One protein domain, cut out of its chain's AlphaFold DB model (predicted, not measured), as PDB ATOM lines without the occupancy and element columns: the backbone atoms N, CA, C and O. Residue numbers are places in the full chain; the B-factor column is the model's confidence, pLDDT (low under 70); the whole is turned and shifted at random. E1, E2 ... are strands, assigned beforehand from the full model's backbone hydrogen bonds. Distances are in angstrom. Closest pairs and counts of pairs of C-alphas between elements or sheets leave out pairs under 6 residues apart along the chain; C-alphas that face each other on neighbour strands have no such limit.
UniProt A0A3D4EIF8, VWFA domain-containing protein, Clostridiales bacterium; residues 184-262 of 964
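AT A GLANCE: This is residues 184 to 262 of the 964 residues of the protein "VWFA domain-containing protein" of Clostridiales bacterium (UniProt A0A3D4EIF8). One strongly twisted sheet of six strands folds back on itself, E1, E8 and E2 facing E4 and E7 with E3 as the hinge, and a small hairpin of E5 and E6 reaches out as an arm. The printed part has 79 residues, with no named helix and eight named strands, E1 to E8 in chain order; the class is all strand. The sheet's order is E1, E8, E2, E3, E4, E7, antiparallel throughout. The whole is only just compact, close to loose, with a radius of gyration of the C-alphas of 13.5 A and spans of 40 by 36 by 23 A.

HOW THE PARTS SIT: E1, residues 184 to 190, is an edge strand, antiparallel to E8, residues 254 to 262, with N 188 and O 256 3.0 A apart. E8 bends by 55 degrees at residue 259. E2, residues 199 to 204, is antiparallel to E8, with N 255 and O 201 2.7 A apart. E2 forms a hairpin with E3, residues 207 to 214, with N 202 and O 209 2.8 A apart. E3 forms a hairpin with E4, residues 219 to 221, with N 212 and O 221 2.9 A apart; E2, E3 and E4 are a meander, each strand the antiparallel neighbour of the one before. E4 runs on at 88 degrees into E5, residues 224 to 227, whose hairpin with E6, residues 231 to 234, has N 227 and O 231 2.8 A apart. E6 runs on at 49 degrees into E7, residues 237 to 240, the other edge strand, antiparallel to E4, with N 238 and O 220 2.8 A apart.

IN THESE COORDINATES: E1 begins at C-alpha 184 (293.573, 247.809, 245.837) and is 18.5 A long, E2 16.0 A, E3 22.1 A. E8, 23.3 A, ends at C-alpha 262 (295.042, 248.905, 239.664).

THE WHOLE: The C-alphas farthest apart, Phe 229 and Ser 245, are 43.5 A apart. The printed part has no cut; E7 to E8 is a long link. Mean pLDDT of the printed part is 75.7, under 70 at residues 184 to 185, 203 to 209, 225 to 235 and 249.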
ATOM      1  N   SER A 184     293.184 248.559 244.642       66.31
ATOM      2  CA  SER A 184     293.573 247.809 245.837       66.31
ATOM      3  C   SER A 184     294.880 248.366 246.391       66.31
ATOM      4  O   SER A 184     295.635 249.047 245.690       66.31
ATOM      5  N   TYR A 185     295.157 248.104 247.663       68.88
ATOM      6  CA  TYR A 185     296.365 248.577 248.323       68.88
ATOM      7  C   TYR A 185     297.007 247.440 249.111       68.88
ATOM      8  O   TYR A 185     296.315 246.621 249.710       68.88
ATOM      9  N   THR A 186     298.339 247.403 249.133       72.38
ATOM     10  CA  THR A 186     299.085 246.517 250.032       72.38
ATOM     11  C   THR A 186     299.249 247.187 251.388       72.38
ATOM     12  O   THR A 186     299.440 248.400 251.465       72.38
ATOM     13  N   TYR A 187     299.177 246.410 252.464       77.75
ATOM     14  CA  TYR A 187     299.317 246.918 253.824       77.75
ATOM     15  C   TYR A 187     300.397 246.125 254.549       77.75
ATOM     16  O   TYR A 187     300.341 244.900 254.609       77.75
ATOM     17  N   THR A 188     301.395 246.827 255.076       82.69
ATOM     18  CA  THR A 188     302.527 246.234 255.801       82.69
ATOM     19  C   THR A 188     302.554 246.751 257.225       82.69
ATOM     20  O   THR A 188     302.345 247.944 257.428       82.69
ATOM     21  N   GLU A 189     302.803 245.882 258.205       90.94
ATOM     22  CA  GLU A 189     302.878 246.271 259.618       90.94
ATOM     23  C   GLU A 189     303.857 247.436 259.827       90.94
ATOM     24  O   GLU A 189     304.970 247.449 259.297       90.94
ATOM     25  N   ALA A 190     303.426 248.438 260.589       86.56
ATOM     26  CA  ALA A 190     304.173 249.653 260.860       86.56
ATOM     27  C   ALA A 190     304.105 250.017 262.348       86.56
ATOM     28  O   ALA A 190     303.065 249.884 262.990       86.56
ATOM     29  N   TYR A 191     305.221 250.534 262.866       90.75
ATOM     30  CA  TYR A 191     305.386 250.954 264.258       90.75
ATOM     31  C   TYR A 191     305.856 252.419 264.268       90.75
ATOM     32  O   TYR A 191     307.052 252.675 264.131       90.75
ATOM     33  N   PRO A 192     304.938 253.403 264.366       83.00
ATOM     34  CA  PRO A 192     305.251 254.828 264.194       83.00
ATOM     35  C   PRO A 192     306.228 255.398 265.236       83.00
ATOM     36  O   PRO A 192     306.816 256.461 265.027       83.00
ATOM     37  N   GLY A 193     306.389 254.717 266.378       78.88
ATOM     38  CA  GLY A 193     307.117 255.237 267.534       78.88
ATOM     39  C   GLY A 193     306.558 256.589 267.994       78.88
ATOM     40  O   GLY A 193     305.364 256.853 267.873       78.88
ATOM     41  N   ASN A 194     307.434 257.479 268.468       79.06
ATOM     42  CA  ASN A 194     307.068 258.847 268.870       79.06
ATOM     43  C   ASN A 194     306.959 259.823 267.680       79.06
ATOM     44  O   ASN A 194     306.865 261.036 267.874       79.06
ATOM     45  N   ASN A 195     307.042 259.330 266.440       74.62
ATOM     46  CA  ASN A 195     306.956 260.173 265.259       74.62
ATOM     47  C   ASN A 195     305.489 260.379 264.871       74.62
ATOM     48  O   ASN A 195     304.834 259.480 264.351       74.62
ATOM     49  N   HIS A 196     304.992 261.591 265.097       86.12
ATOM     50  CA  HIS A 196     303.611 261.982 264.812       86.12
ATOM     51  C   HIS A 196     303.382 262.438 263.359       86.12
ATOM     52  O   HIS A 196     302.318 262.962 263.035       86.12
ATOM     53  N   ASN A 197     304.361 262.255 262.468       76.56
ATOM     54  CA  ASN A 197     304.213 262.582 261.054       76.56
ATOM     55  C   ASN A 197     303.660 261.406 260.243       76.56
ATOM     56  O   ASN A 197     304.100 260.265 260.385       76.56
ATOM     57  N   GLY A 198     302.760 261.721 259.311       79.25
ATOM     58  CA  GLY A 198     302.234 260.782 258.325       79.25
ATOM     59  C   GLY A 198     300.843 260.248 258.658       79.25
ATOM     60  O   GLY A 198     300.089 260.812 259.451       79.25
ATOM     61  N   SER A 199     300.461 259.176 257.976       83.94
ATOM     62  CA  SER A 199     299.196 258.481 258.204       83.94
ATOM     63  C   SER A 199     299.425 256.990 258.080       83.94
ATOM     64  O   SER A 199     300.170 256.546 257.205       83.94
ATOM     65  N   TYR A 200     298.769 256.242 258.949       87.44
ATOM     66  CA  TYR A 200     298.837 254.791 259.013       87.44
ATOM     67  C   TYR A 200     297.439 254.227 258.851       87.44
ATOM     68  O   TYR A 200     296.489 254.962 258.586       87.44
ATOM     69  N   TYR A 201     297.323 252.918 258.979       84.44
ATOM     70  CA  TYR A 201     296.069 252.210 258.881       84.44
ATOM     71  C   TYR A 201     295.951 251.204 260.014       84.44
ATOM     72  O   TYR A 201     296.947 250.610 260.400       84.44
ATOM     73  N   VAL A 202     294.757 250.990 260.544       77.62
ATOM     74  CA  VAL A 202     294.483 249.941 261.533       77.62
ATOM     75  C   VAL A 202     293.612 248.874 260.891       77.62
ATOM     76  O   VAL A 202     292.650 249.200 260.198       77.62
ATOM     77  N   LYS A 203     293.972 247.601 261.082       66.56
ATOM     78  CA  LYS A 203     293.178 246.491 260.553       66.56
ATOM     79  C   LYS A 203     291.932 246.308 261.421       66.56
ATOM     80  O   LYS A 203     292.056 246.060 262.618       66.56
ATOM     81  N   SER A 204     290.757 246.425 260.815       50.47
ATOM     82  CA  SER A 204     289.459 246.187 261.446       50.47
ATOM     83  C   SER A 204     288.754 245.083 260.660       50.47
ATOM     84  O   SER A 204     288.365 245.295 259.511       50.47
ATOM     85  N   ARG A 205     288.673 243.881 261.251       58.56
ATOM     86  CA  ARG A 205     288.260 242.634 260.572       58.56
ATOM     87  C   ARG A 205     289.093 242.373 259.308       58.56
ATOM     88  O   ARG A 205     290.303 242.191 259.438       58.56
ATOM     89  N   ASP A 206     288.486 242.396 258.123       46.59
ATOM     90  CA  ASP A 206     289.154 242.157 256.835       46.59
ATOM     91  C   ASP A 206     289.528 243.459 256.085       46.59
ATOM     92  O   ASP A 206     289.994 243.403 254.950       46.59
ATOM     93  N   SER A 207     289.395 244.637 256.719       46.38
ATOM     94  CA  SER A 207     289.653 245.960 256.111       46.38
ATOM     95  C   SER A 207     290.701 246.803 256.865       46.38
ATOM     96  O   SER A 207     291.149 246.437 257.953       46.38
ATOM     97  N   TYR A 208     291.101 247.951 256.292       63.91
ATOM     98  CA  TYR A 208     292.114 248.863 256.844       63.91
ATOM     99  C   TYR A 208     291.606 250.313 256.947       63.91
ATOM    100  O   TYR A 208     291.405 250.978 255.931       63.91
ATOM    101  N   VAL A 209     291.492 250.846 258.168       68.38
ATOM    102  CA  VAL A 209     291.007 252.214 258.455       68.38
ATOM    103  C   VAL A 209     292.176 253.187 258.548       68.38
ATOM    104  O   VAL A 209     293.099 252.946 259.319       68.38
ATOM    105  N   ARG A 210     292.153 254.297 257.799       77.62
ATOM    106  CA  ARG A 210     293.223 255.311 257.847       77.62
ATOM    107  C   ARG A 210     293.200 256.061 259.178       77.62
ATOM    108  O   ARG A 210     292.175 256.610 259.548       77.62
ATOM    109  N   VAL A 211     294.358 256.192 259.817       83.19
ATOM    110  CA  VAL A 211     294.565 256.974 261.037       83.19
ATOM    111  C   VAL A 211     295.663 258.022 260.851       83.19
ATOM    112  O   VAL A 211     296.672 257.790 260.177       83.19
ATOM    113  N   SER A 212     295.491 259.193 261.454       87.06
ATOM    114  CA  SER A 212     296.466 260.290 261.445       87.06
ATOM    115  C   SER A 212     296.585 260.939 262.818       87.06
ATOM    116  O   SER A 212     295.634 260.929 263.594       87.06
ATOM    117  N   TRP A 213     297.754 261.500 263.130       90.56
ATOM    118  CA  TRP A 213     297.950 262.196 264.395       90.56
ATOM    119  C   TRP A 213     297.148 263.493 264.420       90.56
ATOM    120  O   TRP A 213     297.323 264.356 263.556       90.56
ATOM    121  N   CYS A 214     296.313 263.654 265.440       85.31
ATOM    122  CA  CYS A 214     295.643 264.909 265.714       85.31
ATOM    123  C   CYS A 214     296.298 265.629 266.901       85.31
ATOM    124  O   CYS A 214     296.303 265.136 268.032       85.31
ATOM    125  N   SER A 215     296.807 266.837 266.643       83.62
ATOM    126  CA  SER A 215     297.474 267.683 267.640       83.62
ATOM    127  C   SER A 215     296.537 268.165 268.748       83.62
ATOM    128  O   SER A 215     296.945 268.186 269.910       83.62
ATOM    129  N   ASP A 216     295.283 268.481 268.419       81.00
ATOM    130  CA  ASP A 216     294.287 268.941 269.395       81.00
ATOM    131  C   ASP A 216     293.806 267.792 270.294       81.00
ATOM    132  O   ASP A 216     293.533 267.980 271.479       81.00
ATOM    133  N   CYS A 217     293.787 266.571 269.753       81.69
ATOM    134  CA  CYS A 217     293.394 265.357 270.471       81.69
ATOM    135  C   CYS A 217     294.541 264.686 271.228       81.69
ATOM    136  O   CYS A 217     294.280 263.849 272.096       81.69
ATOM    137  N   ARG A 218     295.789 265.014 270.868       86.94
ATOM    138  CA  ARG A 218     297.017 264.337 271.310       86.94
ATOM    139  C   ARG A 218     296.952 262.812 271.134       86.94
ATOM    140  O   ARG A 218     297.362 262.073 272.025       86.94
ATOM    141  N   ALA A 219     296.402 262.351 270.011       86.88
ATOM    142  CA  ALA A 219     296.218 260.932 269.712       86.88
ATOM    143  C   ALA A 219     296.201 260.668 268.200       86.88
ATOM    144  O   ALA A 219     295.911 261.569 267.409       86.88
ATOM    145  N   TRP A 220     296.460 259.417 267.807       88.44
ATOM    146  CA  TRP A 220     296.124 258.936 266.467       88.44
ATOM    147  C   TRP A 220     294.617 258.742 266.377       88.44
ATOM    148  O   TRP A 220     294.043 258.060 267.224       88.44
ATOM    149  N   THR A 221     293.980 259.336 265.371       84.44
ATOM    150  CA  THR A 221     292.532 259.228 265.163       84.44
ATOM    151  C   THR A 221     292.194 258.827 263.734       84.44
ATOM    152  O   THR A 221     292.983 259.081 262.821       84.44
ATOM    153  N   ASP A 222     291.027 258.216 263.522       74.94
ATOM    154  CA  ASP A 222     290.468 257.896 262.192       74.94
ATOM    155  C   ASP A 222     289.845 259.107 261.470       74.94
ATOM    156  O   ASP A 222     289.250 258.989 260.400       74.94
ATOM    157  N   GLY A 223     290.038 260.301 262.023       70.56
ATOM    158  CA  GLY A 223     289.518 261.554 261.504       70.56
ATOM    159  C   GLY A 223     289.192 262.500 262.650       70.56
ATOM    160  O   GLY A 223     288.994 262.081 263.786       70.56
ATOM    161  N   CYS A 224     289.167 263.794 262.365       74.00
ATOM    162  CA  CYS A 224     288.631 264.800 263.273       74.00
ATOM    163  C   CYS A 224     287.800 265.788 262.458       74.00
ATOM    164  O   CYS A 224     288.044 265.964 261.262       74.00
ATOM    165  N   THR A 225     286.832 266.442 263.089       63.81
ATOM    166  CA  THR A 225     285.979 267.430 262.420       63.81
ATOM    167  C   THR A 225     285.981 268.734 263.198       63.81
ATOM    168  O   THR A 225     285.797 268.732 264.415       63.81
ATOM    169  N   ASP A 226     286.150 269.849 262.491       58.38
ATOM    170  CA  ASP A 226     286.082 271.184 263.077       58.38
ATOM    171  C   ASP A 226     284.695 271.794 262.842       58.38
ATOM    172  O   ASP A 226     284.206 271.871 261.715       58.38
ATOM    173  N   GLY A 227     284.048 272.225 263.921       54.00
ATOM    174  CA  GLY A 227     282.775 272.940 263.887       54.00
ATOM    175  C   GLY A 227     282.948 274.461 263.831       54.00
ATOM    176  O   GLY A 227     284.026 275.008 264.080       54.00
ATOM    177  N   TRP A 228     281.855 275.185 263.564       39.38
ATOM    178  CA  TRP A 228     281.868 276.652 263.621       39.38
ATOM    179  C   TRP A 228     282.148 277.136 265.061       39.38
ATOM    180  O   TRP A 228     281.539 276.647 266.011       39.38
ATOM    181  N   PHE A 229     283.046 278.123 265.204       32.84
ATOM    182  CA  PHE A 229     283.558 278.699 266.468       32.84
ATOM    183  C   PHE A 229     284.608 277.870 267.238       32.84
ATOM    184  O   PHE A 229     284.527 277.761 268.462       32.84
ATOM    185  N   TRP A 230     285.645 277.377 266.551       47.91
ATOM    186  CA  TRP A 230     286.848 276.786 267.174       47.91
ATOM    187  C   TRP A 230     286.580 275.515 268.010       47.91
ATOM    188  O   TRP A 230     287.243 275.284 269.021       47.91
ATOM    189  N   GLN A 231     285.588 274.700 267.629       53.66
ATOM    190  CA  GLN A 231     285.294 273.422 268.290       53.66
ATOM    191  C   GLN A 231     285.876 272.260 267.486       53.66
ATOM    192  O   GLN A 231     285.537 272.114 266.317       53.66
ATOM    193  N   HIS A 232     286.705 271.436 268.126       67.56
ATOM    194  CA  HIS A 232     287.354 270.277 267.518       67.56
ATOM    195  C   HIS A 232     286.743 268.974 268.054       67.56
ATOM    196  O   HIS A 232     286.741 268.746 269.267       67.56
ATOM    197  N   TYR A 233     286.232 268.123 267.166       65.94
ATOM    198  CA  TYR A 233     285.649 266.823 267.497       65.94
ATOM    199  C   TYR A 233     286.613 265.707 267.098       65.94
ATOM    200  O   TYR A 233     286.958 265.566 265.924       65.94
ATOM    201  N   SER A 234     287.056 264.922 268.083       55.78
ATOM    202  CA  SER A 234     287.955 263.790 267.855       55.78
ATOM    203  C   SER A 234     287.193 262.573 267.346       55.78
ATOM    204  O   SER A 234     286.224 262.179 267.994       55.78
ATOM    205  N   GLY A 235     287.670 261.932 266.281       69.38
ATOM    206  CA  GLY A 235     287.267 260.568 265.928       69.38
ATOM    207  C   GLY A 235     287.785 259.523 266.923       69.38
ATOM    208  O   GLY A 235     288.301 259.859 268.000       69.38
ATOM    209  N   THR A 236     287.666 258.247 266.562       79.31
ATOM    210  CA  THR A 236     288.117 257.115 267.381       79.31
ATOM    211  C   THR A 236     289.611 257.231 267.632       79.31
ATOM    212  O   THR A 236     290.389 257.445 266.704       79.31
ATOM    213  N   LYS A 237     290.029 257.096 268.892       85.69
ATOM    214  CA  LYS A 237     291.437 257.206 269.286       85.69
ATOM    215  C   LYS A 237     292.104 255.839 269.272       85.69
ATOM    216  O   LYS A 237     291.568 254.880 269.819       85.69
ATOM    217  N   TYR A 238     293.310 255.788 268.724       85.06
ATOM    218  CA  TYR A 238     294.111 254.580 268.616       85.06
ATOM    219  C   TYR A 238     295.482 254.784 269.257       85.06
ATOM    220  O   TYR A 238     296.121 255.826 269.088       85.06
ATOM    221  N   THR A 239     295.958 253.750 269.944       89.31
ATOM    222  CA  THR A 239     297.327 253.686 270.463       89.31
ATOM    223  C   THR A 239     298.088 252.657 269.634       89.31
ATOM    224  O   THR A 239     297.688 251.493 269.640       89.31
ATOM    225  N   PRO A 240     299.126 253.032 268.865       90.62
ATOM    226  CA  PRO A 240     299.844 252.071 268.041       90.62
ATOM    227  C   PRO A 240     300.720 251.154 268.889       90.62
ATOM    228  O   PRO A 240     301.324 251.590 269.870       90.62
ATOM    229  N   LYS A 241     300.886 249.908 268.440       90.44
ATOM    230  CA  LYS A 241     301.994 249.067 268.897       90.44
ATOM    231  C   LYS A 241     303.335 249.766 268.661       90.44
ATOM    232  O   LYS A 241     303.556 250.412 267.635       90.44
ATOM    233  N   THR A 242     304.250 249.586 269.603       87.56
ATOM    234  CA  THR A 242     305.612 250.141 269.566       87.56
ATOM    235  C   THR A 242     306.615 249.219 268.865       87.56
ATOM    236  O   THR A 242     307.641 249.690 268.382       87.56
ATOM    237  N   SER A 243     306.324 247.915 268.784       86.69
ATOM    238  CA  SER A 243     307.114 246.891 268.084       86.69
ATOM    239  C   SER A 243     306.292 245.608 267.880       86.69
ATOM    240  O   SER A 243     305.205 245.476 268.444       86.69
ATOM    241  N   ALA A 244     306.817 244.628 267.132       82.75
ATOM    242  CA  ALA A 244     306.173 243.319 266.954       82.75
ATOM    243  C   ALA A 244     305.981 242.544 268.274       82.75
ATOM    244  O   ALA A 244     305.022 241.793 268.424       82.75
ATOM    245  N   SER A 245     306.862 242.763 269.256       84.62
ATOM    246  CA  SER A 245     306.796 242.172 270.600       84.62
ATOM    247  C   SER A 245     305.871 242.919 271.572       84.62
ATOM    248  O   SER A 245     305.758 242.524 272.731       84.62
ATOM    249  N   ASP A 246     305.228 244.006 271.137       83.38
ATOM    250  CA  ASP A 246     304.315 244.779 271.976       83.38
ATOM    251  C   ASP A 246     302.996 244.021 272.201       83.38
ATOM    252  O   ASP A 246     302.212 243.782 271.271       83.38
ATOM    253  N   THR A 247     302.785 243.630 273.457       78.44
ATOM    254  CA  THR A 247     301.626 242.873 273.951       78.44
ATOM    255  C   THR A 247     300.755 243.692 274.907       78.44
ATOM    256  O   THR A 247     299.846 243.141 275.530       78.44
ATOM    257  N   ALA A 248     300.997 245.003 275.034       76.44
ATOM    258  CA  ALA A 248     300.229 245.867 275.921       76.44
ATOM    259  C   ALA A 248     298.754 245.944 275.489       76.44
ATOM    260  O   ALA A 248     298.427 246.184 274.323       76.44
ATOM    261  N   SER A 249     297.846 245.754 276.449       61.22
ATOM    262  CA  SER A 249     296.405 245.836 276.204       61.22
ATOM    263  C   SER A 249     296.015 247.245 275.738       61.22
ATOM    264  O   SER A 249     296.428 248.238 276.334       61.22
ATOM    265  N   GLY A 250     295.236 247.332 274.657       70.38
ATOM    266  CA  GLY A 250     294.829 248.598 274.035       70.38
ATOM    267  C   GLY A 250     295.789 249.138 272.967       70.38
ATOM    268  O   GLY A 250     295.456 250.125 272.311       70.38
ATOM    269  N   HIS A 251     296.944 248.499 272.744       84.12
ATOM    270  CA  HIS A 251     297.811 248.815 271.608       84.12
ATOM    271  C   HIS A 251     297.352 248.061 270.350       84.12
ATOM    272  O   HIS A 251     297.216 246.838 270.340       84.12
ATOM    273  N   VAL A 252     297.135 248.795 269.262       85.00
ATOM    274  CA  VAL A 252     296.615 248.286 267.987       85.00
ATOM    275  C   VAL A 252     297.744 248.225 266.959       85.00
ATOM    276  O   VAL A 252     298.568 249.136 266.864       85.00
ATOM    277  N   GLN A 253     297.802 247.146 266.174       92.50
ATOM    278  CA  GLN A 253     298.765 247.036 265.076       92.50
ATOM    279  C   GLN A 253     298.428 248.060 263.989       92.50
ATOM    280  O   GLN A 253     297.334 248.039 263.419       92.50
ATOM    281  N   PHE A 254     299.377 248.949 263.699       92.38
ATOM    282  CA  PHE A 254     299.272 249.896 262.595       92.38
ATOM    283  C   PHE A 254     299.903 249.296 261.341       92.38
ATOM    284  O   PHE A 254     300.748 248.406 261.412       92.38
ATOM    285  N   TYR A 255     299.505 249.805 260.187       88.56
ATOM    286  CA  TYR A 255     299.977 249.383 258.882       88.56
ATOM    287  C   TYR A 255     300.293 250.611 258.036       88.56
ATOM    288  O   TYR A 255     299.561 251.602 258.045       88.56
ATOM    289  N   SER A 256     301.384 250.565 257.289       85.38
ATOM    290  CA  SER A 256     301.629 251.492 256.193       85.38
ATOM    291  C   SER A 256     300.953 250.961 254.933       85.38
ATOM    292  O   SER A 256     300.942 249.758 254.668       85.38
ATOM    293  N   ARG A 257     300.370 251.872 254.154       81.38
ATOM    294  CA  ARG A 257     299.767 251.545 252.864       81.38
ATOM    295  C   ARG A 257     300.817 251.676 251.771       81.38
ATOM    296  O   ARG A 257     301.369 252.760 251.573       81.38
ATOM    297  N   GLY A 258     301.078 250.576 251.082       72.69
ATOM    298  CA  GLY A 258     301.898 250.530 249.883       72.69
ATOM    299  C   GLY A 258     301.223 251.215 248.694       72.69
ATOM    300  O   GLY A 258     300.172 251.853 248.805       72.69
ATOM    301  N   SER A 259     301.855 251.112 247.529       71.94
ATOM    302  CA  SER A 259     301.351 251.734 246.306       71.94
ATOM    303  C   SER A 259     299.991 251.165 245.886       71.94
ATOM    304  O   SER A 259     299.707 249.980 246.065       71.94
ATOM    305  N   GLU A 260     299.161 252.034 245.307       70.94
ATOM    306  CA  GLU A 260     297.901 251.651 244.671       70.94
ATOM    307  C   GLU A 260     298.173 250.629 243.565       70.94
ATOM    308  O   GLU A 260     298.954 250.889 242.647       70.94
ATOM    309  N   THR A 261     297.512 249.480 243.648       72.06
ATOM    310  CA  THR A 261     297.486 248.487 242.575       72.06
ATOM    311  C   THR A 261     296.157 248.621 241.849       72.06
ATOM    312  O   THR A 261     295.096 248.691 242.473       72.06
ATOM    313  N   LYS A 262     296.211 248.699 240.520       81.06
ATOM    314  CA  LYS A 262     295.042 248.905 239.664       81.06
ATOM    315  C   LYS A 262     294.829 247.676 238.806       81.06
ATOM    316  O   LYS A 262     295.735 247.263 238.085       81.06
TER     317      LYS A 262